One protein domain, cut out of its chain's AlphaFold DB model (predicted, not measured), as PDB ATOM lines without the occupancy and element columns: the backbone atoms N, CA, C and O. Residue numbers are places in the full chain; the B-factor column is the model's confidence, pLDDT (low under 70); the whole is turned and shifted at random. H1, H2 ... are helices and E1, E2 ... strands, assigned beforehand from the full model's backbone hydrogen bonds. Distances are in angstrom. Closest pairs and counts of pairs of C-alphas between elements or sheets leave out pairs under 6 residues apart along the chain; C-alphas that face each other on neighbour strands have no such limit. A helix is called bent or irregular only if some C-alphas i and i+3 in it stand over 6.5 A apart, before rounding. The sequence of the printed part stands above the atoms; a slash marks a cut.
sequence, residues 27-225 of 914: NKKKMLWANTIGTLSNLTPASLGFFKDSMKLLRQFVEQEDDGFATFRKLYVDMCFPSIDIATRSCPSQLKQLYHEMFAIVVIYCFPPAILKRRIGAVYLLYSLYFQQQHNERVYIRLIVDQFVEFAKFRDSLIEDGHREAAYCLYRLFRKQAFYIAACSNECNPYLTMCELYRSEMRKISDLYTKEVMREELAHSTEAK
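This is residues 27 to 225 of the 914 residues of a protein of Trichinella pseudospiralis (UniProt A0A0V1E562). A small two-stranded sheet, E1 and E2, lies along one side of a helical body whose middle is H6, with H2, H3, H5 and H8 packed round it. The long helix H9 runs beside H2 without touching it, at the end of a long link. The 199 printed residues hold ten named helices and two strands, in the order H1 H2 H3 H4 H5 H6 E1 H7 H8 E2 H9 H10, and the sheet E1 E2 is parallel. The class is mostly helix; the whole is compact, with a radius of gyration of the C-alphas of 16.6 A and spans of 49 by 38 by 31 A.

Find strand E1 at residues 141 to 144 and E2 at 179 to 182. Between them come H7, 145 to 160 and 23.5 A long, and H8, 164 to 174. Before E1, look for H1 from C-alpha 27 at (-52.691, 60.090, 178.906) to residue 38, H2 at 45 to 62 (26.1 A), H3 at 69 to 78, H4 at 81 to 87, H5 at 92 to 108 (25.2 A) and H6 at 116 to 132 (24.4 A). H4 is irregular: C-alphas 82 and 85 are 7.3 A apart. After E2, H9 runs from residue 197 to 220, 34.8 A, and H10 from 222 to C-alpha 225 at (-24.165, 54.570, 169.441).

In the sheet, N 143 and O 180 are 2.9 A apart, within hydrogen-bond range. E1, H7 H8, E2 form a strand-helix-strand unit, two parallel neighbour strands with helices between, its crossover right-handed. The closest C-alphas of H5 and E1, Phe 103 and Ile 141, are 6.0 A apart. H5 and the hub H6 form a helical hairpin, touching at Val 106 and Ala 122, 6.2 A between C-alphas, at 16 degrees. H6 touches H8 with its residues 120 to 127 alone, closest C-alphas Ile 120 and Ala 166, 6.0 A. H2 touches H6 at a steep tilt of 50 degrees, closest C-alphas Leu 58 and Arg 118, 5.8 A. H3 and H6 only just touch, with 3 pairs of C-alphas within 8 A. H2 and H9 are near each other. H1 and H9, like H4 and H5, and H9 and H10, are close but not clearly touching. H3, H6, H7, H8 and H9 have every O i to N i+4 pair within hydrogen-bond range; H1 has 7 of 8, H2 13 of 14, H5 12 of 13, and H4 1 of 3 beside 3 of 4 O i to N i+3 pairs.

The C-alphas farthest apart, Asn 136 and Glu 223, are 51.8 A apart. The printed part has no cut; E2 to H9 is the long link. Confidence is low, under 70, at residues 27 to 46 and 183 to 225, among others.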
ATOM      1  N   ASN A  27     -52.460  60.233 177.465       28.86
ATOM      2  CA  ASN A  27     -52.691  60.090 178.906       28.86
ATOM      3  C   ASN A  27     -52.955  58.656 179.398       28.86
ATOM      4  O   ASN A  27     -52.667  58.382 180.562       28.86
ATOM      5  N   LYS A  28     -53.405  57.708 178.556       33.31
ATOM      6  CA  LYS A  28     -53.635  56.311 179.002       33.31
ATOM      7  C   LYS A  28     -52.378  55.674 179.614       33.31
ATOM      8  O   LYS A  28     -52.447  55.094 180.695       33.31
ATOM      9  N   LYS A  29     -51.210  55.874 178.986       32.88
ATOM     10  CA  LYS A  29     -49.913  55.400 179.511       32.88
ATOM     11  C   LYS A  29     -49.517  56.106 180.820       32.88
ATOM     12  O   LYS A  29     -48.975  55.459 181.711       32.88
ATOM     13  N   LYS A  30     -49.834  57.399 180.981       30.38
ATOM     14  CA  LYS A  30     -49.615  58.136 182.243       30.38
ATOM     15  C   LYS A  30     -50.526  57.650 183.375       30.38
ATOM     16  O   LYS A  30     -50.040  57.510 184.491       30.38
ATOM     17  N   MET A  31     -51.803  57.367 183.105       29.56
ATOM     18  CA  MET A  31     -52.750  56.872 184.116       29.56
ATOM     19  C   MET A  31     -52.347  55.505 184.674       29.56
ATOM     20  O   MET A  31     -52.273  55.363 185.893       29.56
ATOM     21  N   LEU A  32     -52.022  54.523 183.819       40.38
ATOM     22  CA  LEU A  32     -51.537  53.218 184.296       40.38
ATOM     23  C   LEU A  32     -50.306  53.374 185.196       40.38
ATOM     24  O   LEU A  32     -50.214  52.738 186.248       40.38
ATOM     25  N   TRP A  33     -49.375  54.245 184.807       41.72
ATOM     26  CA  TRP A  33     -48.140  54.447 185.553       41.72
ATOM     27  C   TRP A  33     -48.372  55.167 186.894       41.72
ATOM     28  O   TRP A  33     -47.877  54.716 187.926       41.72
ATOM     29  N   ALA A  34     -49.217  56.205 186.919       35.38
ATOM     30  CA  ALA A  34     -49.628  56.897 188.144       35.38
ATOM     31  C   ALA A  34     -50.366  55.973 189.130       35.38
ATOM     32  O   ALA A  34     -50.058  55.980 190.323       35.38
ATOM     33  N   ASN A  35     -51.276  55.129 188.634       41.12
ATOM     34  CA  ASN A  35     -51.985  54.145 189.455       41.12
ATOM     35  C   ASN A  35     -51.013  53.104 190.038       41.12
ATOM     36  O   ASN A  35     -51.094  52.775 191.218       41.12
ATOM     37  N   THR A  36     -50.039  52.637 189.250       43.06
ATOM     38  CA  THR A  36     -49.042  51.646 189.701       43.06
ATOM     39  C   THR A  36     -48.092  52.204 190.777       43.06
ATOM     40  O   THR A  36     -47.618  51.450 191.623       43.06
ATOM     41  N   ILE A  37     -47.847  53.521 190.813       45.41
ATOM     42  CA  ILE A  37     -47.068  54.175 191.885       45.41
ATOM     43  C   ILE A  37     -47.821  54.175 193.226       45.41
ATOM     44  O   ILE A  37     -47.186  54.134 194.281       45.41
ATOM     45  N   GLY A  38     -49.156  54.195 193.208       48.22
ATOM     46  CA  GLY A  38     -49.978  54.178 194.421       48.22
ATOM     47  C   GLY A  38     -49.730  52.943 195.294       48.22
ATOM     48  O   GLY A  38     -49.572  53.069 196.505       48.22
ATOM     49  N   THR A  39     -49.548  51.780 194.666       48.66
ATOM     50  CA  THR A  39     -49.207  50.498 195.310       48.66
ATOM     51  C   THR A  39     -47.846  50.502 196.026       48.66
ATOM     52  O   THR A  39     -47.545  49.587 196.786       48.66
ATOM     53  N   LEU A  40     -46.996  51.508 195.784       50.44
ATOM     54  CA  LEU A  40     -45.646  51.606 196.352       50.44
ATOM     55  C   LEU A  40     -45.582  52.496 197.602       50.44
ATOM     56  O   LEU A  40     -44.528  52.582 198.226       50.44
ATOM     57  N   SER A  41     -46.670  53.166 198.002       49.72
ATOM     58  CA  SER A  41     -46.636  54.163 199.088       49.72
ATOM     59  C   SER A  41     -46.148  53.633 200.442       49.72
ATOM     60  O   SER A  41     -45.760  54.440 201.282       49.72
ATOM     61  N   ASN A  42     -46.137  52.309 200.635       54.12
ATOM     62  CA  ASN A  42     -45.939  51.639 201.922       54.12
ATOM     63  C   ASN A  42     -44.619  50.819 202.017       54.12
ATOM     64  O   ASN A  42     -44.417  50.122 203.009       54.12
ATOM     65  N   LEU A  43     -43.724  50.869 201.013       57.66
ATOM     66  CA  LEU A  43     -42.542  49.981 200.912       57.66
ATOM     67  C   LEU A  43     -41.539  50.088 202.081       57.66
ATOM     68  O   LEU A  43     -40.988  51.151 202.363       57.66
ATOM     69  N   THR A  44     -41.181  48.955 202.684       64.25
ATOM     70  CA  THR A  44     -40.126  48.859 203.706       64.25
ATOM     71  C   THR A  44     -38.709  49.171 203.183       64.25
ATOM     72  O   THR A  44     -38.398  49.018 201.999       64.25
ATOM     73  N   PRO A  45     -37.747  49.493 204.077       64.50
ATOM     74  CA  PRO A  45     -36.331  49.597 203.707       64.50
ATOM     75  C   PRO A  45     -35.737  48.315 203.091       64.50
ATOM     76  O   PRO A  45     -34.734  48.392 202.382       64.50
ATOM     77  N   ALA A  46     -36.340  47.148 203.352       67.44
ATOM     78  CA  ALA A  46     -35.932  45.870 202.771       67.44
ATOM     79  C   ALA A  46     -36.370  45.746 201.303       67.44
ATOM     80  O   ALA A  46     -35.552  45.395 200.451       67.44
ATOM     81  N   SER A  47     -37.616  46.105 200.980       70.69
ATOM     82  CA  SER A  47     -38.098  46.112 199.594       70.69
ATOM     83  C   SER A  47     -37.462  47.228 198.753       70.69
ATOM     84  O   SER A  47     -37.225  47.026 197.565       70.69
ATOM     85  N   LEU A  48     -37.028  48.343 199.359       71.19
ATOM     86  CA  LEU A  48     -36.154  49.330 198.699       71.19
ATOM     87  C   LEU A  48     -34.747  48.781 198.371       71.19
ATOM     88  O   LEU A  48     -34.110  49.238 197.418       71.19
ATOM     89  N   GLY A  49     -34.248  47.815 199.148       76.44
ATOM     90  CA  GLY A  49     -33.057  47.036 198.797       76.44
ATOM     91  C   GLY A  49     -33.337  46.146 197.588       76.44
ATOM     92  O   GLY A  49     -32.706  46.308 196.544       76.44
ATOM     93  N   PHE A  50     -34.376  45.313 197.696       84.69
ATOM     94  CA  PHE A  50     -34.837  44.438 196.617       84.69
ATOM     95  C   PHE A  50     -35.074  45.187 195.296       84.69
ATOM     96  O   PHE A  50     -34.616  44.704 194.272       84.69
ATOM     97  N   PHE A  51     -35.678  46.384 195.303       81.38
ATOM     98  CA  PHE A  51     -35.870  47.219 194.105       81.38
ATOM     99  C   PHE A  51     -34.559  47.506 193.354       81.38
ATOM    100  O   PHE A  51     -34.516  47.500 192.122       81.38
ATOM    101  N   LYS A  52     -33.467  47.765 194.085       79.75
ATOM    102  CA  LYS A  52     -32.148  48.036 193.492       79.75
ATOM    103  C   LYS A  52     -31.531  46.758 192.935       79.75
ATOM    104  O   LYS A  52     -30.985  46.777 191.833       79.75
ATOM    105  N   ASP A  53     -31.660  45.653 193.662       86.69
ATOM    106  CA  ASP A  53     -31.134  44.354 193.242       86.69
ATOM    107  C   ASP A  53     -31.924  43.773 192.054       86.69
ATOM    108  O   ASP A  53     -31.320  43.220 191.134       86.69
ATOM    109  N   SER A  54     -33.247  43.971 191.990       87.38
ATOM    110  CA  SER A  54     -34.087  43.596 190.844       87.38
ATOM    111  C   SER A  54     -33.818  44.473 189.623       87.38
ATOM    112  O   SER A  54     -33.708  43.952 188.516       87.38
ATOM    113  N   MET A  55     -33.633  45.787 189.801       83.38
ATOM    114  CA  MET A  55     -33.205  46.680 188.717       83.38
ATOM    115  C   MET A  55     -31.837  46.258 188.156       83.38
ATOM    116  O   MET A  55     -31.670  46.174 186.938       83.38
ATOM    117  N   LYS A  56     -30.881  45.916 189.028       85.81
ATOM    118  CA  LYS A  56     -29.563  45.398 188.639       85.81
ATOM    119  C   LYS A  56     -29.663  44.054 187.904       85.81
ATOM    120  O   LYS A  56     -29.023  43.896 186.868       85.81
ATOM    121  N   LEU A  57     -30.488  43.121 188.390       90.38
ATOM    122  CA  LEU A  57     -30.735  41.823 187.746       90.38
ATOM    123  C   LEU A  57     -31.284  42.001 186.327       90.38
ATOM    124  O   LEU A  57     -30.786  41.395 185.380       90.38
ATOM    125  N   LEU A  58     -32.284  42.872 186.172       87.62
ATOM    126  CA  LEU A  58     -32.921  43.131 184.884       87.62
ATOM    127  C   LEU A  58     -32.028  43.923 183.921       87.62
ATOM    128  O   LEU A  58     -32.185  43.767 182.716       87.62
ATOM    129  N   ARG A  59     -31.074  44.730 184.407       85.31
ATOM    130  CA  ARG A  59     -30.009  45.295 183.561       85.31
ATOM    131  C   ARG A  59     -29.053  44.213 183.071       85.31
ATOM    132  O   ARG A  59     -28.902  44.061 181.866       85.31
ATOM    133  N   GLN A  60     -28.482  43.421 183.979       86.38
ATOM    134  CA  GLN A  60     -27.534  42.359 183.617       86.38
ATOM    135  C   GLN A  60     -28.142  41.334 182.649       86.38
ATOM    136  O   GLN A  60     -27.430  40.797 181.807       86.38
ATOM    137  N   PHE A  61     -29.455  41.091 182.736       89.50
ATOM    138  CA  PHE A  61     -30.197  40.257 181.790       89.50
ATOM    139  C   PHE A  61     -30.404  40.918 180.412       89.50
ATOM    140  O   PHE A  61     -30.274  40.242 179.394       89.50
ATOM    141  N   VAL A  62     -30.676  42.227 180.354       86.19
ATOM    142  CA  VAL A  62     -30.747  42.985 179.085       86.19
ATOM    143  C   VAL A  62     -29.378  43.061 178.393       86.19
ATOM    144  O   VAL A  62     -29.326  43.018 177.169       86.19
ATOM    145  N   GLU A  63     -28.285  43.096 179.161       85.31
ATOM    146  CA  GLU A  63     -26.897  43.076 178.667       85.31
ATOM    147  C   GLU A  63     -26.447  41.720 178.078       85.31
ATOM    148  O   GLU A  63     -25.411  41.672 177.419       85.31
ATOM    149  N   GLN A  64     -27.179  40.617 178.301       86.12
ATOM    150  CA  GLN A  64     -26.858  39.326 177.672       86.12
ATOM    151  C   GLN A  64     -27.314  39.284 176.208       86.12
ATOM    152  O   GLN A  64     -28.233  40.003 175.815       86.12
ATOM    153  N   GLU A  65     -26.756  38.367 175.418       78.94
ATOM    154  CA  GLU A  65     -27.247  38.067 174.065       78.94
ATOM    155  C   GLU A  65     -28.566  37.266 174.139       78.94
ATOM    156  O   GLU A  65     -29.609  37.761 173.706       78.94
ATOM    157  N   ASP A  66     -28.572  36.114 174.822       84.69
ATOM    158  CA  ASP A  66     -29.762  35.266 175.026       84.69
ATOM    159  C   ASP A  66     -30.863  35.925 175.882       84.69
ATOM    160  O   ASP A  66     -30.583  36.663 176.830       84.69
ATOM    161  N   ASP A  67     -32.126  35.596 175.602       84.19
ATOM    162  CA  ASP A  67     -33.336  35.968 176.358       84.19
ATOM    163  C   ASP A  67     -34.009  34.775 177.081       84.19
ATOM    164  O   ASP A  67     -35.063  34.922 177.705       84.19
ATOM    165  N   GLY A  68     -33.407  33.585 177.019       88.00
ATOM    166  CA  GLY A  68     -33.956  32.361 177.606       88.00
ATOM    167  C   GLY A  68     -33.953  32.331 179.141       88.00
ATOM    168  O   GLY A  68     -33.084  32.898 179.818       88.00
ATOM    169  N   PHE A  69     -34.895  31.579 179.713       90.56
ATOM    170  CA  PHE A  69     -35.053  31.395 181.157       90.56
ATOM    171  C   PHE A  69     -33.819  30.757 181.815       90.56
ATOM    172  O   PHE A  69     -33.539  31.019 182.984       90.56
ATOM    173  N   ALA A  70     -33.040  29.953 181.083       89.69
ATOM    174  CA  ALA A  70     -31.785  29.383 181.579       89.69
ATOM    175  C   ALA A  70     -30.755  30.472 181.948       89.69
ATOM    176  O   ALA A  70     -30.145  30.413 183.021       89.69
ATOM    177  N   THR A  71     -30.618  31.493 181.099       90.06
ATOM    178  CA  THR A  71     -29.709  32.631 181.293       90.06
ATOM    179  C   THR A  71     -30.195  33.527 182.433       90.06
ATOM    180  O   THR A  71     -29.411  33.870 183.322       90.06
ATOM    181  N   PHE A  72     -31.504  33.801 182.501       93.56
ATOM    182  CA  PHE A  72     -32.112  34.484 183.650       93.56
ATOM    183  C   PHE A  72     -31.873  33.727 184.969       93.56
ATOM    184  O   PHE A  72     -31.418  34.311 185.954       93.56
ATOM    185  N   ARG A  73     -32.131  32.410 184.994       91.69
ATOM    186  CA  ARG A  73     -31.965  31.557 186.181       91.69
ATOM    187  C   ARG A  73     -30.530  31.577 186.700       91.69
ATOM    188  O   ARG A  73     -30.341  31.550 187.914       91.69
ATOM    189  N   LYS A  74     -29.532  31.625 185.811       91.50
ATOM    190  CA  LYS A  74     -28.129  31.750 186.210       91.50
ATOM    191  C   LYS A  74     -27.899  33.055 186.980       91.50
ATOM    192  O   LYS A  74     -27.481  32.998 188.129       91.50
ATOM    193  N   LEU A  75     -28.280  34.202 186.410       90.06
ATOM    194  CA  LEU A  75     -28.145  35.513 187.065       90.06
ATOM    195  C   LEU A  75     -28.928  35.601 188.393       90.06
ATOM    196  O   LEU A  75     -28.439  36.174 189.366       90.06
ATOM    197  N   TYR A  76     -30.114  34.987 188.463       90.38
ATOM    198  CA  TYR A  76     -30.940  34.901 189.676       90.38
ATOM    199  C   TYR A  76     -30.236  34.143 190.819       90.38
ATOM    200  O   TYR A  76     -30.308  34.552 191.981       90.38
ATOM    201  N   VAL A  77     -29.531  33.052 190.494       89.94
ATOM    202  CA  VAL A  77     -28.727  32.269 191.450       89.94
ATOM    203  C   VAL A  77     -27.423  32.990 191.802       89.94
ATOM    204  O   VAL A  77     -27.106  33.091 192.985       89.94
ATOM    205  N   ASP A  78     -26.711  33.539 190.813       90.56
ATOM    206  CA  ASP A  78     -25.446  34.266 190.996       90.56
ATOM    207  C   ASP A  78     -25.622  35.524 191.878       90.56
ATOM    208  O   ASP A  78     -24.706  35.913 192.602       90.56
ATOM    209  N   MET A  79     -26.817  36.136 191.875       87.56
ATOM    210  CA  MET A  79     -27.199  37.232 192.781       87.56
ATOM    211  C   MET A  79     -27.989  36.786 194.028       87.56
ATOM    212  O   MET A  79     -28.568  37.618 194.722       87.56
ATOM    213  N   CYS A  80     -27.985  35.492 194.362       87.00
ATOM    214  CA  CYS A  80     -28.496  34.938 195.622       87.00
ATOM    215  C   CYS A  80     -29.995  35.163 195.933       87.00
ATOM    216  O   CYS A  80     -30.399  34.991 197.086       87.00
ATOM    217  N   PHE A  81     -30.851  35.452 194.946       85.75
ATOM    218  CA  PHE A  81     -32.305  35.592 195.156       85.75
ATOM    219  C   PHE A  81     -32.991  34.342 195.777       85.75
ATOM    220  O   PHE A  81     -33.907  34.517 196.587       85.75
ATOM    221  N   PRO A  82     -32.540  33.088 195.529       83.38
ATOM    222  CA  PRO A  82     -33.042  31.911 196.252       83.38
ATOM    223  C   PRO A  82     -32.847  31.948 197.778       83.38
ATOM    224  O   PRO A  82     -33.475  31.172 198.493       83.38
ATOM    225  N   SER A  83     -31.979  32.824 198.292       79.50
ATOM    226  CA  SER A  83     -31.669  32.934 199.724       79.50
ATOM    227  C   SER A  83     -32.600  33.879 200.493       79.50
ATOM    228  O   SER A  83     -32.451  33.998 201.709       79.50
ATOM    229  N   ILE A  84     -33.550  34.551 199.826       77.81
ATOM    230  CA  ILE A  84     -34.439  35.554 200.448       77.81
ATOM    231  C   ILE A  84     -35.205  34.953 201.644       77.81
ATOM    232  O   ILE A  84     -35.103  35.476 202.753       77.81
ATOM    233  N   ASP A  85     -35.848  33.795 201.475       66.94
ATOM    234  CA  ASP A  85     -36.573  33.073 202.539       66.94
ATOM    235  C   ASP A  85     -35.706  32.624 203.724       66.94
ATOM    236  O   ASP A  85     -36.214  32.362 204.819       66.94
ATOM    237  N   ILE A  86     -34.394  32.488 203.515       61.44
ATOM    238  CA  ILE A  86     -33.453  32.046 204.550       61.44
ATOM    239  C   ILE A  86     -33.190  33.194 205.536       61.44
ATOM    240  O   ILE A  86     -33.012  32.946 206.728       61.44
ATOM    241  N   ALA A  87     -33.219  34.446 205.066       55.03
ATOM    242  CA  ALA A  87     -32.959  35.632 205.881       55.03
ATOM    243  C   ALA A  87     -34.144  36.028 206.785       55.03
ATOM    244  O   ALA A  87     -33.939  36.447 207.923       55.03
ATOM    245  N   THR A  88     -35.380  35.883 206.301       56.78
ATOM    246  CA  THR A  88     -36.619  36.348 206.966       56.78
ATOM    247  C   THR A  88     -37.377  35.256 207.728       56.78
ATOM    248  O   THR A  88     -38.422  35.519 208.325       56.78
ATOM    249  N   ARG A  89     -36.823  34.038 207.799       57.38
ATOM    250  CA  ARG A  89     -37.435  32.845 208.418       57.38
ATOM    251  C   ARG A  89     -37.815  32.972 209.904       57.38
ATOM    252  O   ARG A  89     -38.508  32.104 210.424       57.38
ATOM    253  N   SER A  90     -37.366  34.024 210.589       57.25
ATOM    254  CA  SER A  90     -37.702  34.314 211.991       57.25
ATOM    255  C   SER A  90     -39.077  34.973 212.197       57.25
ATOM    256  O   SER A  90     -39.570  34.943 213.322       57.25
ATOM    257  N   CYS A  91     -39.704  35.556 211.165       62.44
ATOM    258  CA  CYS A  91     -41.001  36.241 211.283       62.44
ATOM    259  C   CYS A  91     -41.889  36.010 210.039       62.44
ATOM    260  O   CYS A  91     -41.803  36.784 209.083       62.44
ATOM    261  N   PRO A  92     -42.785  34.999 210.041       67.31
ATOM    262  CA  PRO A  92     -43.639  34.677 208.891       67.31
ATOM    263  C   PRO A  92     -44.478  35.855 208.373       67.31
ATOM    264  O   PRO A  92     -44.554  36.060 207.166       67.31
ATOM    265  N   SER A  93     -45.034  36.687 209.258       66.50
ATOM    266  CA  SER A  93     -45.830  37.863 208.867       66.50
ATOM    267  C   SER A  93     -45.006  38.910 208.107       66.50
ATOM    268  O   SER A  93     -45.493  39.503 207.149       66.50
ATOM    269  N   GLN A  94     -43.734  39.097 208.484       71.06
ATOM    270  CA  GLN A  94     -42.815  40.005 207.785       71.06
ATOM    271  C   GLN A  94     -42.377  39.433 206.432       71.06
ATOM    272  O   GLN A  94     -42.223  40.187 205.478       71.06
ATOM    273  N   LEU A  95     -42.225  38.106 206.318       76.69
ATOM    274  CA  LEU A  95     -42.012  37.437 205.030       76.69
ATOM    275  C   LEU A  95     -43.233  37.608 204.108       76.69
ATOM    276  O   LEU A  95     -43.061  37.916 202.931       76.69
ATOM    277  N   LYS A  96     -44.456  37.470 204.645       76.44
ATOM    278  CA  LYS A  96     -45.715  37.682 203.910       76.44
ATOM    279  C   LYS A  96     -45.795  39.116 203.369       76.44
ATOM    280  O   LYS A  96     -45.930  39.297 202.161       76.44
ATOM    281  N   GLN A  97     -45.604  40.121 204.230       75.50
ATOM    282  CA  GLN A  97     -45.526  41.535 203.838       75.50
ATOM    283  C   GLN A  97     -44.452  41.783 202.766       75.50
ATOM    284  O   GLN A  97     -44.736  42.394 201.737       75.50
ATOM    285  N   LEU A  98     -43.233  41.271 202.969       78.88
ATOM    286  CA  LEU A  98     -42.134  41.452 202.023       78.88
ATOM    287  C   LEU A  98     -42.479  40.880 200.637       78.88
ATOM    288  O   LEU A  98     -42.168  41.517 199.636       78.88
ATOM    289  N   TYR A  99     -43.184  39.745 200.555       83.94
ATOM    290  CA  TYR A  99     -43.665  39.205 199.279       83.94
ATOM    291  C   TYR A  99     -44.716  40.090 198.591       83.94
ATOM    292  O   TYR A  99     -44.629  40.260 197.375       83.94
ATOM    293  N   HIS A 100     -45.665  40.686 199.327       78.38
ATOM    294  CA  HIS A 100     -46.609  41.662 198.752       78.38
ATOM    295  C   HIS A 100     -45.855  42.857 198.136       78.38
ATOM    296  O   HIS A 100     -46.090  43.213 196.979       78.38
ATOM    297  N   GLU A 101     -44.894  43.425 198.871       76.56
ATOM    298  CA  GLU A 101     -44.067  44.552 198.420       76.56
ATOM    299  C   GLU A 101     -43.173  44.189 197.218       76.56
ATOM    300  O   GLU A 101     -43.077  44.950 196.251       76.56
ATOM    301  N   MET A 102     -42.550  43.005 197.233       83.62
ATOM    302  CA  MET A 102     -41.736  42.497 196.123       83.62
ATOM    303  C   MET A 102     -42.564  42.300 194.849       83.62
ATOM    304  O   MET A 102     -42.102  42.661 193.767       83.62
ATOM    305  N   PHE A 103     -43.786  41.766 194.944       85.81
ATOM    306  CA  PHE A 103     -44.657  41.629 193.775       85.81
ATOM    307  C   PHE A 103     -45.101  42.983 193.224       85.81
ATOM    308  O   PHE A 103     -45.019  43.176 192.011       85.81
ATOM    309  N   ALA A 104     -45.483  43.936 194.083       76.81
ATOM    310  CA  ALA A 104     -45.824  45.293 193.654       76.81
ATOM    311  C   ALA A 104     -44.671  45.957 192.877       76.81
ATOM    312  O   ALA A 104     -44.906  46.567 191.837       76.81
ATOM    313  N   ILE A 105     -43.420  45.762 193.318       78.88
ATOM    314  CA  ILE A 105     -42.216  46.219 192.605       78.88
ATOM    315  C   ILE A 105     -42.048  45.522 191.246       78.88
ATOM    316  O   ILE A 105     -41.841  46.193 190.235       78.88
ATOM    317  N   VAL A 106     -42.122  44.188 191.192       85.38
ATOM    318  CA  VAL A 106     -41.836  43.436 189.953       85.38
ATOM    319  C   VAL A 106     -42.893  43.684 188.875       85.38
ATOM    320  O   VAL A 106     -42.553  43.752 187.696       85.38
ATOM    321  N   VAL A 107     -44.154  43.887 189.269       82.75
ATOM    322  CA  VAL A 107     -45.263  44.198 188.356       82.75
ATOM    323  C   VAL A 107     -45.010  45.484 187.550       82.75
ATOM    324  O   VAL A 107     -45.366  45.518 186.374       82.75
ATOM    325  N   ILE A 108     -44.312  46.491 188.102       76.69
ATOM    326  CA  ILE A 108     -43.917  47.716 187.368       76.69
ATOM    327  C   ILE A 108     -43.122  47.367 186.101       76.69
ATOM    328  O   ILE A 108     -43.346  47.937 185.035       76.69
ATOM    329  N   TYR A 109     -42.183  46.425 186.215       79.06
ATOM    330  CA  TYR A 109     -41.251  46.079 185.144       79.06
ATOM    331  C   TYR A 109     -41.899  45.267 184.007       79.06
ATOM    332  O   TYR A 109     -41.291  45.115 182.948       79.06
ATOM    333  N   CYS A 110     -43.113  44.742 184.208       80.62
ATOM    334  CA  CYS A 110     -43.869  44.000 183.195       80.62
ATOM    335  C   CYS A 110     -44.604  44.913 182.195       80.62
ATOM    336  O   CYS A 110     -45.004  44.446 181.123       80.62
ATOM    337  N   PHE A 111     -44.761  46.204 182.504       76.00
ATOM    338  CA  PHE A 111     -45.481  47.180 181.680       76.00
ATOM    339  C   PHE A 111     -44.537  48.182 180.981       76.00
ATOM    340  O   PHE A 111     -43.393  48.374 181.409       76.00
ATOM    341  N   PRO A 112     -44.983  48.843 179.894       61.97
ATOM    342  CA  PRO A 112     -44.278  49.994 179.328       61.97
ATOM    343  C   PRO A 112     -44.043  51.088 180.394       61.97
ATOM    344  O   PRO A 112     -44.904  51.274 181.256       61.97
ATOM    345  N   PRO A 113     -42.923  51.837 180.362       54.31
ATOM    346  CA  PRO A 113     -41.953  51.965 179.265       54.31
ATOM    347  C   PRO A 113     -40.785  50.954 179.276       54.31
ATOM    348  O   PRO A 113     -39.752  51.205 178.674       54.31
ATOM    349  N   ALA A 114     -40.877  49.806 179.956       62.47
ATOM    350  CA  ALA A 114     -39.781  48.831 179.912       62.47
ATOM    351  C   ALA A 114     -39.564  48.229 178.502       62.47
ATOM    352  O   ALA A 114     -40.504  47.739 177.877       62.47
ATOM    353  N   ILE A 115     -38.303  48.174 178.053       74.44
ATOM    354  CA  ILE A 115     -37.858  47.440 176.849       74.44
ATOM    355  C   ILE A 115     -38.341  45.977 176.916       74.44
ATOM    356  O   ILE A 115     -38.290  45.362 177.983       74.44
ATOM    357  N   LEU A 116     -38.755  45.383 175.786       82.25
ATOM    358  CA  LEU A 116     -39.326  44.023 175.716       82.25
ATOM    359  C   LEU A 116     -38.504  42.971 176.488       82.25
ATOM    360  O   LEU A 116     -39.054  42.247 177.318       82.25
ATOM    361  N   LYS A 117     -37.174  42.955 176.317       83.81
ATOM    362  CA  LYS A 117     -36.276  42.033 177.036       83.81
ATOM    363  C   LYS A 117     -36.290  42.225 178.563       83.81
ATOM    364  O   LYS A 117     -36.218  41.246 179.304       83.81
ATOM    365  N   ARG A 118     -36.479  43.453 179.066       85.81
ATOM    366  CA  ARG A 118     -36.709  43.699 180.503       85.81
ATOM    367  C   ARG A 118     -38.058  43.149 180.958       85.81
ATOM    368  O   ARG A 118     -38.112  42.541 182.024       85.81
ATOM    369  N   ARG A 119     -39.119  43.321 180.164       87.69
ATOM    370  CA  ARG A 119     -40.463  42.800 180.477       87.69
ATOM    371  C   ARG A 119     -40.467  41.268 180.547       87.69
ATOM    372  O   ARG A 119     -41.040  40.702 181.472       87.69
ATOM    373  N   ILE A 120     -39.742  40.604 179.645       89.88
ATOM    374  CA  ILE A 120     -39.474  39.153 179.680       89.88
ATOM    375  C   ILE A 120     -38.749  38.753 180.977       89.88
ATOM    376  O   ILE A 120     -39.215  37.877 181.705       89.88
ATOM    377  N   GLY A 121     -37.661  39.447 181.332       89.62
ATOM    378  CA  GLY A 121     -36.952  39.210 182.596       89.62
ATOM    379  C   GLY A 121     -37.827  39.432 183.838       89.62
ATOM    380  O   GLY A 121     -37.711  38.699 184.820       89.62
ATOM    381  N   ALA A 122     -38.744  40.401 183.797       90.44
ATOM    382  CA  ALA A 122     -39.694  40.672 184.872       90.44
ATOM    383  C   ALA A 122     -40.727  39.546 185.039       90.44
ATOM    384  O   ALA A 122     -41.008  39.140 186.166       90.44
ATOM    385  N   VAL A 123     -41.222  38.972 183.935       91.38
ATOM    386  CA  VAL A 123     -42.069  37.767 183.953       91.38
ATOM    387  C   VAL A 123     -41.337  36.587 184.599       91.38
ATOM    388  O   VAL A 123     -41.906  35.909 185.456       91.38
ATOM    389  N   TYR A 124     -40.067  36.357 184.250       94.62
ATOM    390  CA  TYR A 124     -39.262  35.299 184.868       94.62
ATOM    391  C   TYR A 124     -39.002  35.540 186.362       94.62
ATOM    392  O   TYR A 124     -39.033  34.589 187.149       94.62
ATOM    393  N   LEU A 125     -38.793  36.794 186.774       93.06
ATOM    394  CA  LEU A 125     -38.641  37.184 188.178       93.06
ATOM    395  C   LEU A 125     -39.938  36.946 188.970       93.06
ATOM    396  O   LEU A 125     -39.906  36.293 190.013       93.06
ATOM    397  N   LEU A 126     -41.079  37.391 188.438       91.69
ATOM    398  CA  LEU A 126     -42.411  37.215 189.028       91.69
ATOM    399  C   LEU A 126     -42.754  35.728 189.210       91.69
ATOM    400  O   LEU A 126     -43.177  35.299 190.286       91.69
ATOM    401  N   TYR A 127     -42.495  34.931 188.171       93.12
ATOM    402  CA  TYR A 127     -42.629  33.478 188.185       93.12
ATOM    403  C   TYR A 127     -41.738  32.825 189.251       93.12
ATOM    404  O   TYR A 127     -42.218  32.011 190.044       93.12
ATOM    405  N   SER A 128     -40.454  33.191 189.297       92.00
ATOM    406  CA  SER A 128     -39.486  32.598 190.228       92.00
ATOM    407  C   SER A 128     -39.882  32.855 191.682       92.00
ATOM    408  O   SER A 128     -39.910  31.922 192.482       92.00
ATOM    409  N   LEU A 129     -40.288  34.087 192.004       90.00
ATOM    410  CA  LEU A 129     -40.700  34.480 193.352       90.00
ATOM    411  C   LEU A 129     -41.980  33.774 193.820       90.00
ATOM    412  O   LEU A 129     -42.022  33.294 194.952       90.00
ATOM    413  N   TYR A 130     -42.996  33.639 192.962       90.06
ATOM    414  CA  TYR A 130     -44.245  32.950 193.324       90.06
ATOM    415  C   TYR A 130     -44.057  31.440 193.562       90.06
ATOM    416  O   TYR A 130     -44.697  30.851 194.438       90.06
ATOM    417  N   PHE A 131     -43.157  30.791 192.816       88.69
ATOM    418  CA  PHE A 131     -42.845  29.372 193.028       88.69
ATOM    419  C   PHE A 131     -41.798  29.112 194.124       88.69
ATOM    420  O   PHE A 131     -41.691  27.968 194.560       88.69
ATOM    421  N   GLN A 132     -41.089  30.140 194.602       86.94
ATOM    422  CA  GLN A 132     -40.131  30.048 195.712       86.94
ATOM    423  C   GLN A 132     -40.805  30.019 197.102       86.94
ATOM    424  O   GLN A 132     -40.263  29.406 198.020       86.94
ATOM    425  N   GLN A 133     -41.996  30.615 197.244       83.25
ATOM    426  CA  GLN A 133     -42.742  30.671 198.510       83.25
ATOM    427  C   GLN A 133     -42.951  29.296 199.172       83.25
ATOM    428  O   GLN A 133     -43.355  28.318 198.531       83.25
ATOM    429  N   GLN A 134     -42.758  29.259 200.494       72.25
ATOM    430  CA  GLN A 134     -43.077  28.106 201.343       72.25
ATOM    431  C   GLN A 134     -44.600  27.846 201.397       72.25
ATOM    432  O   GLN A 134     -45.414  28.709 201.085       72.25
ATOM    433  N   HIS A 135     -44.997  26.612 201.724       56.62
ATOM    434  CA  HIS A 135     -46.326  26.101 201.352       56.62
ATOM    435  C   HIS A 135     -47.511  26.517 202.249       56.62
ATOM    436  O   HIS A 135     -48.652  26.270 201.857       56.62
ATOM    437  N   ASN A 136     -47.266  27.153 203.400       54.28
ATOM    438  CA  ASN A 136     -48.315  27.751 204.233       54.28
ATOM    439  C   ASN A 136     -48.587  29.188 203.767       54.28
ATOM    440  O   ASN A 136     -47.665  29.995 203.761       54.28
ATOM    441  N   GLU A 137     -49.845  29.488 203.425       65.19
ATOM    442  CA  GLU A 137     -50.332  30.815 203.002       65.19
ATOM    443  C   GLU A 137     -49.468  31.519 201.938       65.19
ATOM    444  O   GLU A 137     -48.764  32.495 202.203       65.19
ATOM    445  N   ARG A 138     -49.583  31.049 200.689       75.38
ATOM    446  CA  ARG A 138     -49.021  31.747 199.523       75.38
ATOM    447  C   ARG A 138     -49.596  33.161 199.399       75.38
ATOM    448  O   ARG A 138     -50.800  33.360 199.551       75.38
ATOM    449  N   VAL A 139     -48.738  34.120 199.061       79.75
ATOM    450  CA  VAL A 139     -49.139  35.495 198.735       79.75
ATOM    451  C   VAL A 139     -49.507  35.569 197.258       79.75
ATOM    452  O   VAL A 139     -48.720  35.157 196.403       79.75
ATOM    453  N   TYR A 140     -50.681  36.125 196.966       84.88
ATOM    454  CA  TYR A 140     -51.156  36.377 195.608       84.88
ATOM    455  C   TYR A 140     -50.619  37.706 195.059       84.88
ATOM    456  O   TYR A 140     -50.419  38.679 195.785       84.88
ATOM    457  N   ILE A 141     -50.405  37.754 193.747       86.19
ATOM    458  CA  ILE A 141     -49.929  38.930 193.018       86.19
ATOM    459  C   ILE A 141     -51.124  39.869 192.793       86.19
ATOM    460  O   ILE A 141     -51.998  39.569 191.977       86.19
ATOM    461  N   ARG A 142     -51.183  40.998 193.514       80.25
ATOM    462  CA  ARG A 142     -52.227  42.026 193.339       80.25
ATOM    463  C   ARG A 142     -52.078  42.703 191.971       80.25
ATOM    464  O   ARG A 142     -51.014  43.239 191.672       80.25
ATOM    465  N   LEU A 143     -53.141  42.700 191.165       79.50
ATOM    466  CA  LEU A 143     -53.247  43.419 189.890       79.50
ATOM    467  C   LEU A 143     -54.546  44.227 189.831       79.50
ATOM    468  O   LEU A 143     -55.582  43.782 190.320       79.50
ATOM    469  N   ILE A 144     -54.504  45.386 189.178       78.00
ATOM    470  CA  ILE A 144     -55.699  46.148 188.787       78.00
ATOM    471  C   ILE A 144     -56.374  45.438 187.595       78.00
ATOM    472  O   ILE A 144     -55.695  44.779 186.806       78.00
ATOM    473  N   VAL A 145     -57.688  45.602 187.406       74.62
ATOM    474  CA  VAL A 145     -58.422  45.064 186.237       74.62
ATOM    475  C   VAL A 145     -57.746  45.428 184.900       74.62
ATOM    476  O   VAL A 145     -57.496  44.539 184.086       74.62
ATOM    477  N   ASP A 146     -57.363  46.693 184.695       72.75
ATOM    478  CA  ASP A 146     -56.678  47.141 183.468       72.75
ATOM    479  C   ASP A 146     -55.320  46.446 183.270       72.75
ATOM    480  O   ASP A 146     -55.004  45.957 182.184       72.75
ATOM    481  N   GLN A 147     -54.536  46.336 184.348       78.31
ATOM    482  CA  GLN A 147     -53.248  45.635 184.360       78.31
ATOM    483  C   GLN A 147     -53.407  44.147 184.017       78.31
ATOM    484  O   GLN A 147     -52.563  43.584 183.322       78.31
ATOM    485  N   PHE A 148     -54.484  43.499 184.471       81.62
ATOM    486  CA  PHE A 148     -54.791  42.107 184.137       81.62
ATOM    487  C   PHE A 148     -55.111  41.937 182.640       81.62
ATOM    488  O   PHE A 148     -54.621  40.999 182.008       81.62
ATOM    489  N   VAL A 149     -55.864  42.872 182.048       79.75
ATOM    490  CA  VAL A 149     -56.139  42.897 180.599       79.75
ATOM    491  C   VAL A 149     -54.858  43.137 179.789       79.75
ATOM    492  O   VAL A 149     -54.649  42.476 178.770       79.75
ATOM    493  N   GLU A 150     -53.964  44.021 180.239       80.81
ATOM    494  CA  GLU A 150     -52.654  44.205 179.598       80.81
ATOM    495  C   GLU A 150     -51.732  42.983 179.755       80.81
ATOM    496  O   GLU A 150     -51.051  42.623 178.796       80.81
ATOM    497  N   PHE A 151     -51.746  42.281 180.896       82.62
ATOM    498  CA  PHE A 151     -51.017  41.014 181.066       82.62
ATOM    499  C   PHE A 151     -51.512  39.916 180.115       82.62
ATOM    500  O   PHE A 151     -50.699  39.139 179.614       82.62
ATOM    501  N   ALA A 152     -52.821  39.849 179.850       81.62
ATOM    502  CA  ALA A 152     -53.382  38.921 178.872       81.62
ATOM    503  C   ALA A 152     -52.886  39.246 177.452       81.62
ATOM    504  O   ALA A 152     -52.288  38.388 176.810       81.62
ATOM    505  N   LYS A 153     -53.018  40.505 177.011       83.94
ATOM    506  CA  LYS A 153     -52.514  40.961 175.700       83.94
ATOM    507  C   LYS A 153     -51.003  40.757 175.545       83.94
ATOM    508  O   LYS A 153     -50.539  40.364 174.482       83.94
ATOM    509  N   PHE A 154     -50.228  40.986 176.607       85.19
ATOM    510  CA  PHE A 154     -48.778  40.794 176.583       85.19
ATOM    511  C   PHE A 154     -48.372  39.316 176.510       85.19
ATOM    512  O   PHE A 154     -47.412  38.991 175.820       85.19
ATOM    513  N   ARG A 155     -49.108  38.402 177.159       86.69
ATOM    514  CA  ARG A 155     -48.910  36.953 176.967       86.69
ATOM    515  C   ARG A 155     -49.057  36.571 175.495       86.69
ATOM    516  O   ARG A 155     -48.302  35.724 175.031       86.69
ATOM    517  N   ASP A 156     -50.015  37.175 174.801       84.50
ATOM    518  CA  ASP A 156     -50.347  36.808 173.427       84.50
ATOM    519  C   ASP A 156     -49.314  37.369 172.433       84.50
ATOM    520  O   ASP A 156     -48.791  36.586 171.639       84.50
ATOM    521  N   SER A 157     -48.848  38.620 172.594       86.12
ATOM    522  CA  SER A 157     -47.684  39.106 171.818       86.12
ATOM    523  C   SER A 157     -46.429  38.264 172.080       86.12
ATOM    524  O   SER A 157     -45.751  37.889 171.138       86.12
ATOM    525  N   LEU A 158     -46.156  37.828 173.320       87.69
ATOM    526  CA  LEU A 158     -45.020  36.931 173.607       87.69
ATOM    527  C   LEU A 158     -45.104  35.561 172.898       87.69
ATOM    528  O   LEU A 158     -44.098  34.851 172.836       87.69
ATOM    529  N   ILE A 159     -46.273  35.157 172.390       87.50
ATOM    530  CA  ILE A 159     -46.435  33.955 171.557       87.50
ATOM    531  C   ILE A 159     -46.154  34.287 170.084       87.50
ATOM    532  O   ILE A 159     -45.466  33.507 169.420       87.50
ATOM    533  N   GLU A 160     -46.639  35.434 169.605       86.88
ATOM    534  CA  GLU A 160     -46.427  35.971 168.251       86.88
ATOM    535  C   GLU A 160     -44.945  36.312 168.001       86.88
ATOM    536  O   GLU A 160     -44.346  35.809 167.051       86.88
ATOM    537  N   ASP A 161     -44.322  37.040 168.933       84.81
ATOM    538  CA  ASP A 161     -42.896  37.402 168.985       84.81
ATOM    539  C   ASP A 161     -41.968  36.173 169.174       84.81
ATOM    540  O   ASP A 161     -40.744  36.275 169.117       84.81
ATOM    541  N   GLY A 162     -42.527  34.983 169.430       85.12
ATOM    542  CA  GLY A 162     -41.783  33.724 169.552       85.12
ATOM    543  C   GLY A 162     -41.156  33.436 170.926       85.12
ATOM    544  O   GLY A 162     -40.597  32.350 171.111       85.12
ATOM    545  N   HIS A 163     -41.304  34.327 171.912       89.19
ATOM    546  CA  HIS A 163     -40.785  34.218 173.289       89.19
ATOM    547  C   HIS A 163     -41.557  33.197 174.166       89.19
ATOM    548  O   HIS A 163     -42.035  33.481 175.273       89.19
ATOM    549  N   ARG A 164     -41.656  31.953 173.680       87.81
ATOM    550  CA  ARG A 164     -42.488  30.860 174.225       87.81
ATOM    551  C   ARG A 164     -42.230  30.530 175.699       87.81
ATOM    552  O   ARG A 164     -43.162  30.132 176.396       87.81
ATOM    553  N   GLU A 165     -40.999  30.686 176.189       90.31
ATOM    554  CA  GLU A 165     -40.664  30.431 177.600       90.31
ATOM    555  C   GLU A 165     -41.330  31.452 178.540       90.31
ATOM    556  O   GLU A 165     -41.908  31.069 179.561       90.31
ATOM    557  N   ALA A 166     -41.340  32.735 178.167       88.56
ATOM    558  CA  ALA A 166     -42.003  33.796 178.926       88.56
ATOM    559  C   ALA A 166     -43.531  33.632 178.910       88.56
ATOM    560  O   ALA A 166     -44.178  33.696 179.962       88.56
ATOM    561  N   ALA A 167     -44.106  33.317 177.744       88.62
ATOM    562  CA  ALA A 167     -45.528  33.001 177.614       88.62
ATOM    563  C   ALA A 167     -45.939  31.787 178.477       88.62
ATOM    564  O   ALA A 167     -46.972  31.826 179.153       88.62
ATOM    565  N   TYR A 168     -45.109  30.735 178.537       91.56
ATOM    566  CA  TYR A 168     -45.336  29.580 179.414       91.56
ATOM    567  C   TYR A 168     -45.289  29.954 180.906       91.56
ATOM    568  O   TYR A 168     -46.136  29.493 181.678       91.56
ATOM    569  N   CYS A 169     -44.345  30.804 181.325       91.12
ATOM    570  CA  CYS A 169     -44.274  31.304 182.702       91.12
ATOM    571  C   CYS A 169     -45.557  32.049 183.111       91.12
ATOM    572  O   CYS A 169     -46.106  31.758 184.178       91.12
ATOM    573  N   LEU A 170     -46.088  32.928 182.250       88.19
ATOM    574  CA  LEU A 170     -47.381  33.595 182.473       88.19
ATOM    575  C   LEU A 170     -48.540  32.592 182.534       88.19
ATOM    576  O   LEU A 170     -49.298  32.586 183.504       88.19
ATOM    577  N   TYR A 171     -48.657  31.698 181.548       89.06
ATOM    578  CA  TYR A 171     -49.697  30.662 181.518       89.06
ATOM    579  C   TYR A 171     -49.705  29.802 182.793       89.06
ATOM    580  O   TYR A 171     -50.764  29.501 183.349       89.06
ATOM    581  N   ARG A 172     -48.524  29.452 183.314       90.12
ATOM    582  CA  ARG A 172     -48.382  28.670 184.547       90.12
ATOM    583  C   ARG A 172     -48.740  29.455 185.818       90.12
ATOM    584  O   ARG A 172     -49.197  28.825 186.773       90.12
ATOM    585  N   LEU A 173     -48.591  30.784 185.836       89.62
ATOM    586  CA  LEU A 173     -49.114  31.645 186.908       89.62
ATOM    587  C   LEU A 173     -50.649  31.722 186.858       89.62
ATOM    588  O   LEU A 173     -51.300  31.461 187.872       89.62
ATOM    589  N   PHE A 174     -51.237  31.963 185.677       87.00
ATOM    590  CA  PHE A 174     -52.697  31.955 185.491       87.00
ATOM    591  C   PHE A 174     -53.321  30.614 185.911       87.00
ATOM    592  O   PHE A 174     -54.248  30.589 186.719       87.00
ATOM    593  N   ARG A 175     -52.762  29.478 185.461       87.25
ATOM    594  CA  ARG A 175     -53.237  28.127 185.828       87.25
ATOM    595  C   ARG A 175     -53.099  27.805 187.326       87.25
ATOM    596  O   ARG A 175     -53.713  26.854 187.805       87.25
ATOM    597  N   LYS A 176     -52.302  28.569 188.079       85.44
ATOM    598  CA  LYS A 176     -52.175  28.454 189.540       85.44
ATOM    599  C   LYS A 176     -52.952  29.520 190.316       85.44
ATOM    600  O   LYS A 176     -52.718  29.632 191.514       85.44
ATOM    601  N   GLN A 177     -53.847  30.261 189.649       84.50
ATOM    602  CA  GLN A 177     -54.640  31.352 190.232       84.50
ATOM    603  C   GLN A 177     -53.763  32.323 191.043       84.50
ATOM    604  O   GLN A 177     -54.144  32.797 192.103       84.50
ATOM    605  N   ALA A 178     -52.555  32.607 190.542       84.50
ATOM    606  CA  ALA A 178     -51.536  33.368 191.264       84.50
ATOM    607  C   ALA A 178     -51.862  34.864 191.437       84.50
ATOM    608  O   ALA A 178     -51.108  35.571 192.102       84.50
ATOM    609  N   PHE A 179     -52.947  35.354 190.830       85.94
ATOM    610  CA  PHE A 179     -53.297  36.768 190.743       85.94
ATOM    611  C   PHE A 179     -54.554  37.087 191.557       85.94
ATOM    612  O   PHE A 179     -55.575  36.419 191.406       85.94
ATOM    613  N   TYR A 180     -54.486  38.149 192.357       80.88
ATOM    614  CA  TYR A 180     -55.623  38.743 193.055       80.88
ATOM    615  C   TYR A 180     -56.034  40.020 192.316       80.88
ATOM    616  O   TYR A 180     -55.223  40.938 192.173       80.88
ATOM    617  N   ILE A 181     -57.266  40.070 191.810       80.12
ATOM    618  CA  ILE A 181     -57.752  41.186 190.988       80.12
ATOM    619  C   ILE A 181     -58.433  42.214 191.895       80.12
ATOM    620  O   ILE A 181     -59.482  41.939 192.469       80.12
ATOM    621  N   ALA A 182     -57.842  43.402 192.003       71.88
ATOM    622  CA  ALA A 182     -58.353  44.515 192.793       71.88
ATOM    623  C   ALA A 182     -59.046  45.565 191.908       71.88
ATOM    624  O   ALA A 182     -58.599  45.862 190.797       71.88
ATOM    625  N   ALA A 183     -60.109  46.182 192.433       66.50
ATOM    626  CA  ALA A 183     -60.786  47.308 191.782       66.50
ATOM    627  C   ALA A 183     -59.947  48.602 191.810       66.50
ATOM    628  O   ALA A 183     -60.067  49.440 190.919       66.50
ATOM    629  N   CYS A 184     -59.076  48.763 192.814       60.28
ATOM    630  CA  CYS A 184     -58.230  49.944 192.991       60.28
ATOM    631  C   CYS A 184     -56.768  49.569 193.280       60.28
ATOM    632  O   CYS A 184     -56.475  48.550 193.914       60.28
ATOM    633  N   SER A 185     -55.840  50.424 192.839       57.72
ATOM    634  CA  SER A 185     -54.395  50.273 193.070       57.72
ATOM    635  C   SER A 185     -54.010  50.347 194.546       57.72
ATOM    636  O   SER A 185     -53.128  49.619 194.993       57.72
ATOM    637  N   ASN A 186     -54.678  51.226 195.291       56.91
ATOM    638  CA  ASN A 186     -54.309  51.595 196.651       56.91
ATOM    639  C   ASN A 186     -55.065  50.740 197.677       56.91
ATOM    640  O   ASN A 186     -56.189  50.305 197.431       56.91
ATOM    641  N   GLU A 187     -54.458  50.557 198.844       59.47
ATOM    642  CA  GLU A 187     -55.132  50.093 200.060       59.47
ATOM    643  C   GLU A 187     -55.885  51.280 200.687       59.47
ATOM    644  O   GLU A 187     -55.338  52.382 200.804       59.47
ATOM    645  N   CYS A 188     -57.135  51.079 201.094       51.16
ATOM    646  CA  CYS A 188     -58.021  52.104 201.652       51.16
ATOM    647  C   CYS A 188     -57.845  52.236 203.176       51.16
ATOM    648  O   CYS A 188     -58.812  52.291 203.937       51.16
ATOM    649  N   ASN A 189     -56.588  52.299 203.629       47.03
ATOM    650  CA  ASN A 189     -56.240  52.361 205.047       47.03
ATOM    651  C   ASN A 189     -56.610  53.738 205.662       47.03
ATOM    652  O   ASN A 189     -56.064  54.760 205.230       47.03
ATOM    653  N   PRO A 190     -57.480  53.799 206.694       38.47
ATOM    654  CA  PRO A 190     -57.889  55.057 207.329       38.47
ATOM    655  C   PRO A 190     -56.775  55.745 208.142       38.47
ATOM    656  O   PRO A 190     -56.898  56.926 208.459       38.47
ATOM    657  N   TYR A 191     -55.676  55.051 208.457       39.09
ATOM    658  CA  TYR A 191     -54.531  55.582 209.209       39.09
ATOM    659  C   TYR A 191     -53.413  56.164 208.325       39.09
ATOM    660  O   TYR A 191     -52.364  56.561 208.839       39.09
ATOM    661  N   LEU A 192     -53.603  56.267 207.000       43.97
ATOM    662  CA  LEU A 192     -52.548  56.687 206.061       43.97
ATOM    663  C   LEU A 192     -52.146  58.185 206.134       43.97
ATOM    664  O   LEU A 192     -51.415  58.690 205.276       43.97
ATOM    665  N   THR A 193     -52.563  58.902 207.181       33.66
ATOM    666  CA  THR A 193     -52.316  60.331 207.461       33.66
ATOM    667  C   THR A 193     -50.837  60.702 207.668       33.66
ATOM    668  O   THR A 193     -50.513  61.872 207.837       33.66
ATOM    669  N   MET A 194     -49.919  59.730 207.620       37.72
ATOM    670  CA  MET A 194     -48.461  59.937 207.657       37.72
ATOM    671  C   MET A 194     -47.801  60.058 206.264       37.72
ATOM    672  O   MET A 194     -46.601  60.333 206.163       37.72
ATOM    673  N   CYS A 195     -48.546  59.854 205.172       42.75
ATOM    674  CA  CYS A 195     -47.980  59.717 203.823       42.75
ATOM    675  C   CYS A 195     -47.695  61.038 203.076       42.75
ATOM    676  O   CYS A 195     -48.137  61.238 201.944       42.75
ATOM    677  N   GLU A 196     -46.866  61.910 203.654       38.91
ATOM    678  CA  GLU A 196     -46.149  62.951 202.890       38.91
ATOM    679  C   GLU A 196     -44.686  62.567 202.642       38.91
ATOM    680  O   GLU A 196     -44.238  62.536 201.494       38.91
ATOM    681  N   LEU A 197     -43.963  62.177 203.701       36.75
ATOM    682  CA  LEU A 197     -42.575  61.704 203.616       36.75
ATOM    683  C   LEU A 197     -42.450  60.477 202.699       36.75
ATOM    684  O   LEU A 197     -41.611  60.463 201.800       36.75
ATOM    685  N   TYR A 198     -43.344  59.496 202.840       40.25
ATOM    686  CA  TYR A 198     -43.361  58.313 201.973       40.25
ATOM    687  C   TYR A 198     -43.695  58.643 200.508       40.25
ATOM    688  O   TYR A 198     -43.026  58.156 199.597       40.25
ATOM    689  N   ARG A 199     -44.633  59.570 200.252       43.41
ATOM    690  CA  ARG A 199     -44.899  60.092 198.895       43.41
ATOM    691  C   ARG A 199     -43.730  60.903 198.317       43.41
ATOM    692  O   ARG A 199     -43.700  61.132 197.109       43.41
ATOM    693  N   SER A 200     -42.793  61.377 199.140       44.84
ATOM    694  CA  SER A 200     -41.548  62.010 198.681       44.84
ATOM    695  C   SER A 200     -40.548  60.957 198.200       44.84
ATOM    696  O   SER A 200     -40.071  61.044 197.070       44.84
ATOM    697  N   GLU A 201     -40.301  59.907 198.991       44.66
ATOM    698  CA  GLU A 201     -39.414  58.810 198.578       44.66
ATOM    699  C   GLU A 201     -39.957  58.046 197.361       44.66
ATOM    700  O   GLU A 201     -39.198  57.781 196.431       44.66
ATOM    701  N   MET A 202     -41.269  57.787 197.276       48.78
ATOM    702  CA  MET A 202     -41.839  57.131 196.089       48.78
ATOM    703  C   MET A 202     -41.761  57.989 194.829       48.78
ATOM    704  O   MET A 202     -41.492  57.449 193.758       48.78
ATOM    705  N   ARG A 203     -41.875  59.322 194.935       50.25
ATOM    706  CA  ARG A 203     -41.579  60.214 193.800       50.25
ATOM    707  C   ARG A 203     -40.113  60.128 193.377       50.25
ATOM    708  O   ARG A 203     -39.854  60.076 192.183       50.25
ATOM    709  N   LYS A 204     -39.161  60.013 194.311       54.22
ATOM    710  CA  LYS A 204     -37.737  59.799 193.979       54.22
ATOM    711  C   LYS A 204     -37.485  58.440 193.315       54.22
ATOM    712  O   LYS A 204     -36.698  58.374 192.380       54.22
ATOM    713  N   ILE A 205     -38.142  57.370 193.766       54.69
ATOM    714  CA  ILE A 205     -38.007  56.017 193.192       54.69
ATOM    715  C   ILE A 205     -38.621  55.960 191.783       54.69
ATOM    716  O   ILE A 205     -37.983  55.461 190.857       54.69
ATOM    717  N   SER A 206     -39.801  56.560 191.605       54.25
ATOM    718  CA  SER A 206     -40.449  56.830 190.312       54.25
ATOM    719  C   SER A 206     -39.517  57.593 189.360       54.25
ATOM    720  O   SER A 206     -39.218  57.134 188.254       54.25
ATOM    721  N   ASP A 207     -38.989  58.734 189.806       56.69
ATOM    722  CA  ASP A 207     -38.031  59.550 189.059       56.69
ATOM    723  C   ASP A 207     -36.783  58.763 188.652       56.69
ATOM    724  O   ASP A 207     -36.321  58.897 187.522       56.69
ATOM    725  N   LEU A 208     -36.222  57.961 189.563       58.09
ATOM    726  CA  LEU A 208     -35.046  57.133 189.303       58.09
ATOM    727  C   LEU A 208     -35.344  56.048 188.266       58.09
ATOM    728  O   LEU A 208     -34.546  55.878 187.350       58.09
ATOM    729  N   TYR A 209     -36.490  55.366 188.356       61.59
ATOM    730  CA  TYR A 209     -36.899  54.394 187.340       61.59
ATOM    731  C   TYR A 209     -37.057  55.051 185.966       61.59
ATOM    732  O   TYR A 209     -36.491  54.567 184.991       61.59
ATOM    733  N   THR A 210     -37.752  56.190 185.898       59.38
ATOM    734  CA  THR A 210     -37.952  56.927 184.640       59.38
ATOM    735  C   THR A 210     -36.617  57.371 184.050       59.38
ATOM    736  O   THR A 210     -36.339  57.105 182.887       59.38
ATOM    737  N   LYS A 211     -35.750  58.000 184.855       60.97
ATOM    738  CA  LYS A 211     -34.426  58.474 184.416       60.97
ATOM    739  C   LYS A 211     -33.546  57.335 183.912       60.97
ATOM    740  O   LYS A 211     -32.789  57.543 182.970       60.97
ATOM    741  N   GLU A 212     -33.639  56.155 184.515       62.28
ATOM    742  CA  GLU A 212     -32.803  55.017 184.147       62.28
ATOM    743  C   GLU A 212     -33.353  54.238 182.938       62.28
ATOM    744  O   GLU A 212     -32.569  53.880 182.065       62.28
ATOM    745  N   VAL A 213     -34.677  54.082 182.801       61.19
ATOM    746  CA  VAL A 213     -35.291  53.544 181.570       61.19
ATOM    747  C   VAL A 213     -35.008  54.459 180.380       61.19
ATOM    748  O   VAL A 213     -34.500  53.981 179.373       61.19
ATOM    749  N   MET A 214     -35.223  55.774 180.514       58.62
ATOM    750  CA  MET A 214     -34.929  56.741 179.444       58.62
ATOM    751  C   MET A 214     -33.438  56.745 179.056       58.62
ATOM    752  O   MET A 214     -33.102  56.979 177.899       58.62
ATOM    753  N   ARG A 215     -32.524  56.473 180.002       59.78
ATOM    754  CA  ARG A 215     -31.087  56.291 179.719       59.78
ATOM    755  C   ARG A 215     -30.796  55.017 178.941       59.78
ATOM    756  O   ARG A 215     -29.921  55.036 178.085       59.78
ATOM    757  N   GLU A 216     -31.469  53.920 179.264       60.03
ATOM    758  CA  GLU A 216     -31.263  52.629 178.609       60.03
ATOM    759  C   GLU A 216     -31.902  52.619 177.211       60.03
ATOM    760  O   GLU A 216     -31.251  52.190 176.265       60.03
ATOM    761  N   GLU A 217     -33.098  53.194 177.034       59.03
ATOM    762  CA  GLU A 217     -33.680  53.461 175.708       59.03
ATOM    763  C   GLU A 217     -32.750  54.338 174.858       59.03
ATOM    764  O   GLU A 217     -32.440  53.978 173.722       59.03
ATOM    765  N   LEU A 218     -32.214  55.428 175.425       56.81
ATOM    766  CA  LEU A 218     -31.237  56.278 174.741       56.81
ATOM    767  C   LEU A 218     -29.946  55.512 174.401       56.81
ATOM    768  O   LEU A 218     -29.480  55.593 173.274       56.81
ATOM    769  N   ALA A 219     -29.382  54.723 175.319       55.75
ATOM    770  CA  ALA A 219     -28.164  53.941 175.067       55.75
ATOM    771  C   ALA A 219     -28.363  52.817 174.029       55.75
ATOM    772  O   ALA A 219     -27.422  52.439 173.324       55.75
ATOM    773  N   HIS A 220     -29.581  52.286 173.908       54.12
ATOM    774  CA  HIS A 220     -29.940  51.334 172.863       54.12
ATOM    775  C   HIS A 220     -30.355  52.000 171.538       54.12
ATOM    776  O   HIS A 220     -30.416  51.281 170.534       54.12
ATOM    777  N   SER A 221     -30.544  53.325 171.486       62.22
ATOM    778  CA  SER A 221     -30.811  54.069 170.247       62.22
ATOM    779  C   SER A 221     -29.652  53.959 169.245       62.22
ATOM    780  O   SER A 221     -28.517  53.596 169.577       62.22
ATOM    781  N   THR A 222     -29.945  54.222 167.973       53.34
ATOM    782  CA  THR A 222     -28.942  54.257 166.904       53.34
ATOM    783  C   THR A 222     -28.074  55.512 166.995       53.34
ATOM    784  O   THR A 222     -26.859  55.412 166.823       53.34
ATOM    785  N   GLU A 223     -28.650  56.671 167.332       54.94
ATOM    786  CA  GLU A 223     -27.926  57.944 167.427       54.94
ATOM    787  C   GLU A 223     -26.915  57.955 168.577       54.94
ATOM    788  O   GLU A 223     -25.781  58.395 168.399       54.94
ATOM    789  N   ALA A 224     -27.267  57.436 169.758       54.56
ATOM    790  CA  ALA A 224     -26.331  57.422 170.884       54.56
ATOM    791  C   ALA A 224     -25.092  56.558 170.592       54.56
ATOM    792  O   ALA A 224     -23.976  56.922 170.968       54.56
ATOM    793  N   LYS A 225     -25.268  55.447 169.864       59.38
ATOM    794  CA  LYS A 225     -24.165  54.570 169.441       59.38
ATOM    795  C   LYS A 225     -23.261  55.242 168.410       59.38
ATOM    796  O   LYS A 225     -22.044  55.085 168.497       59.38
TER     797      LYS A 225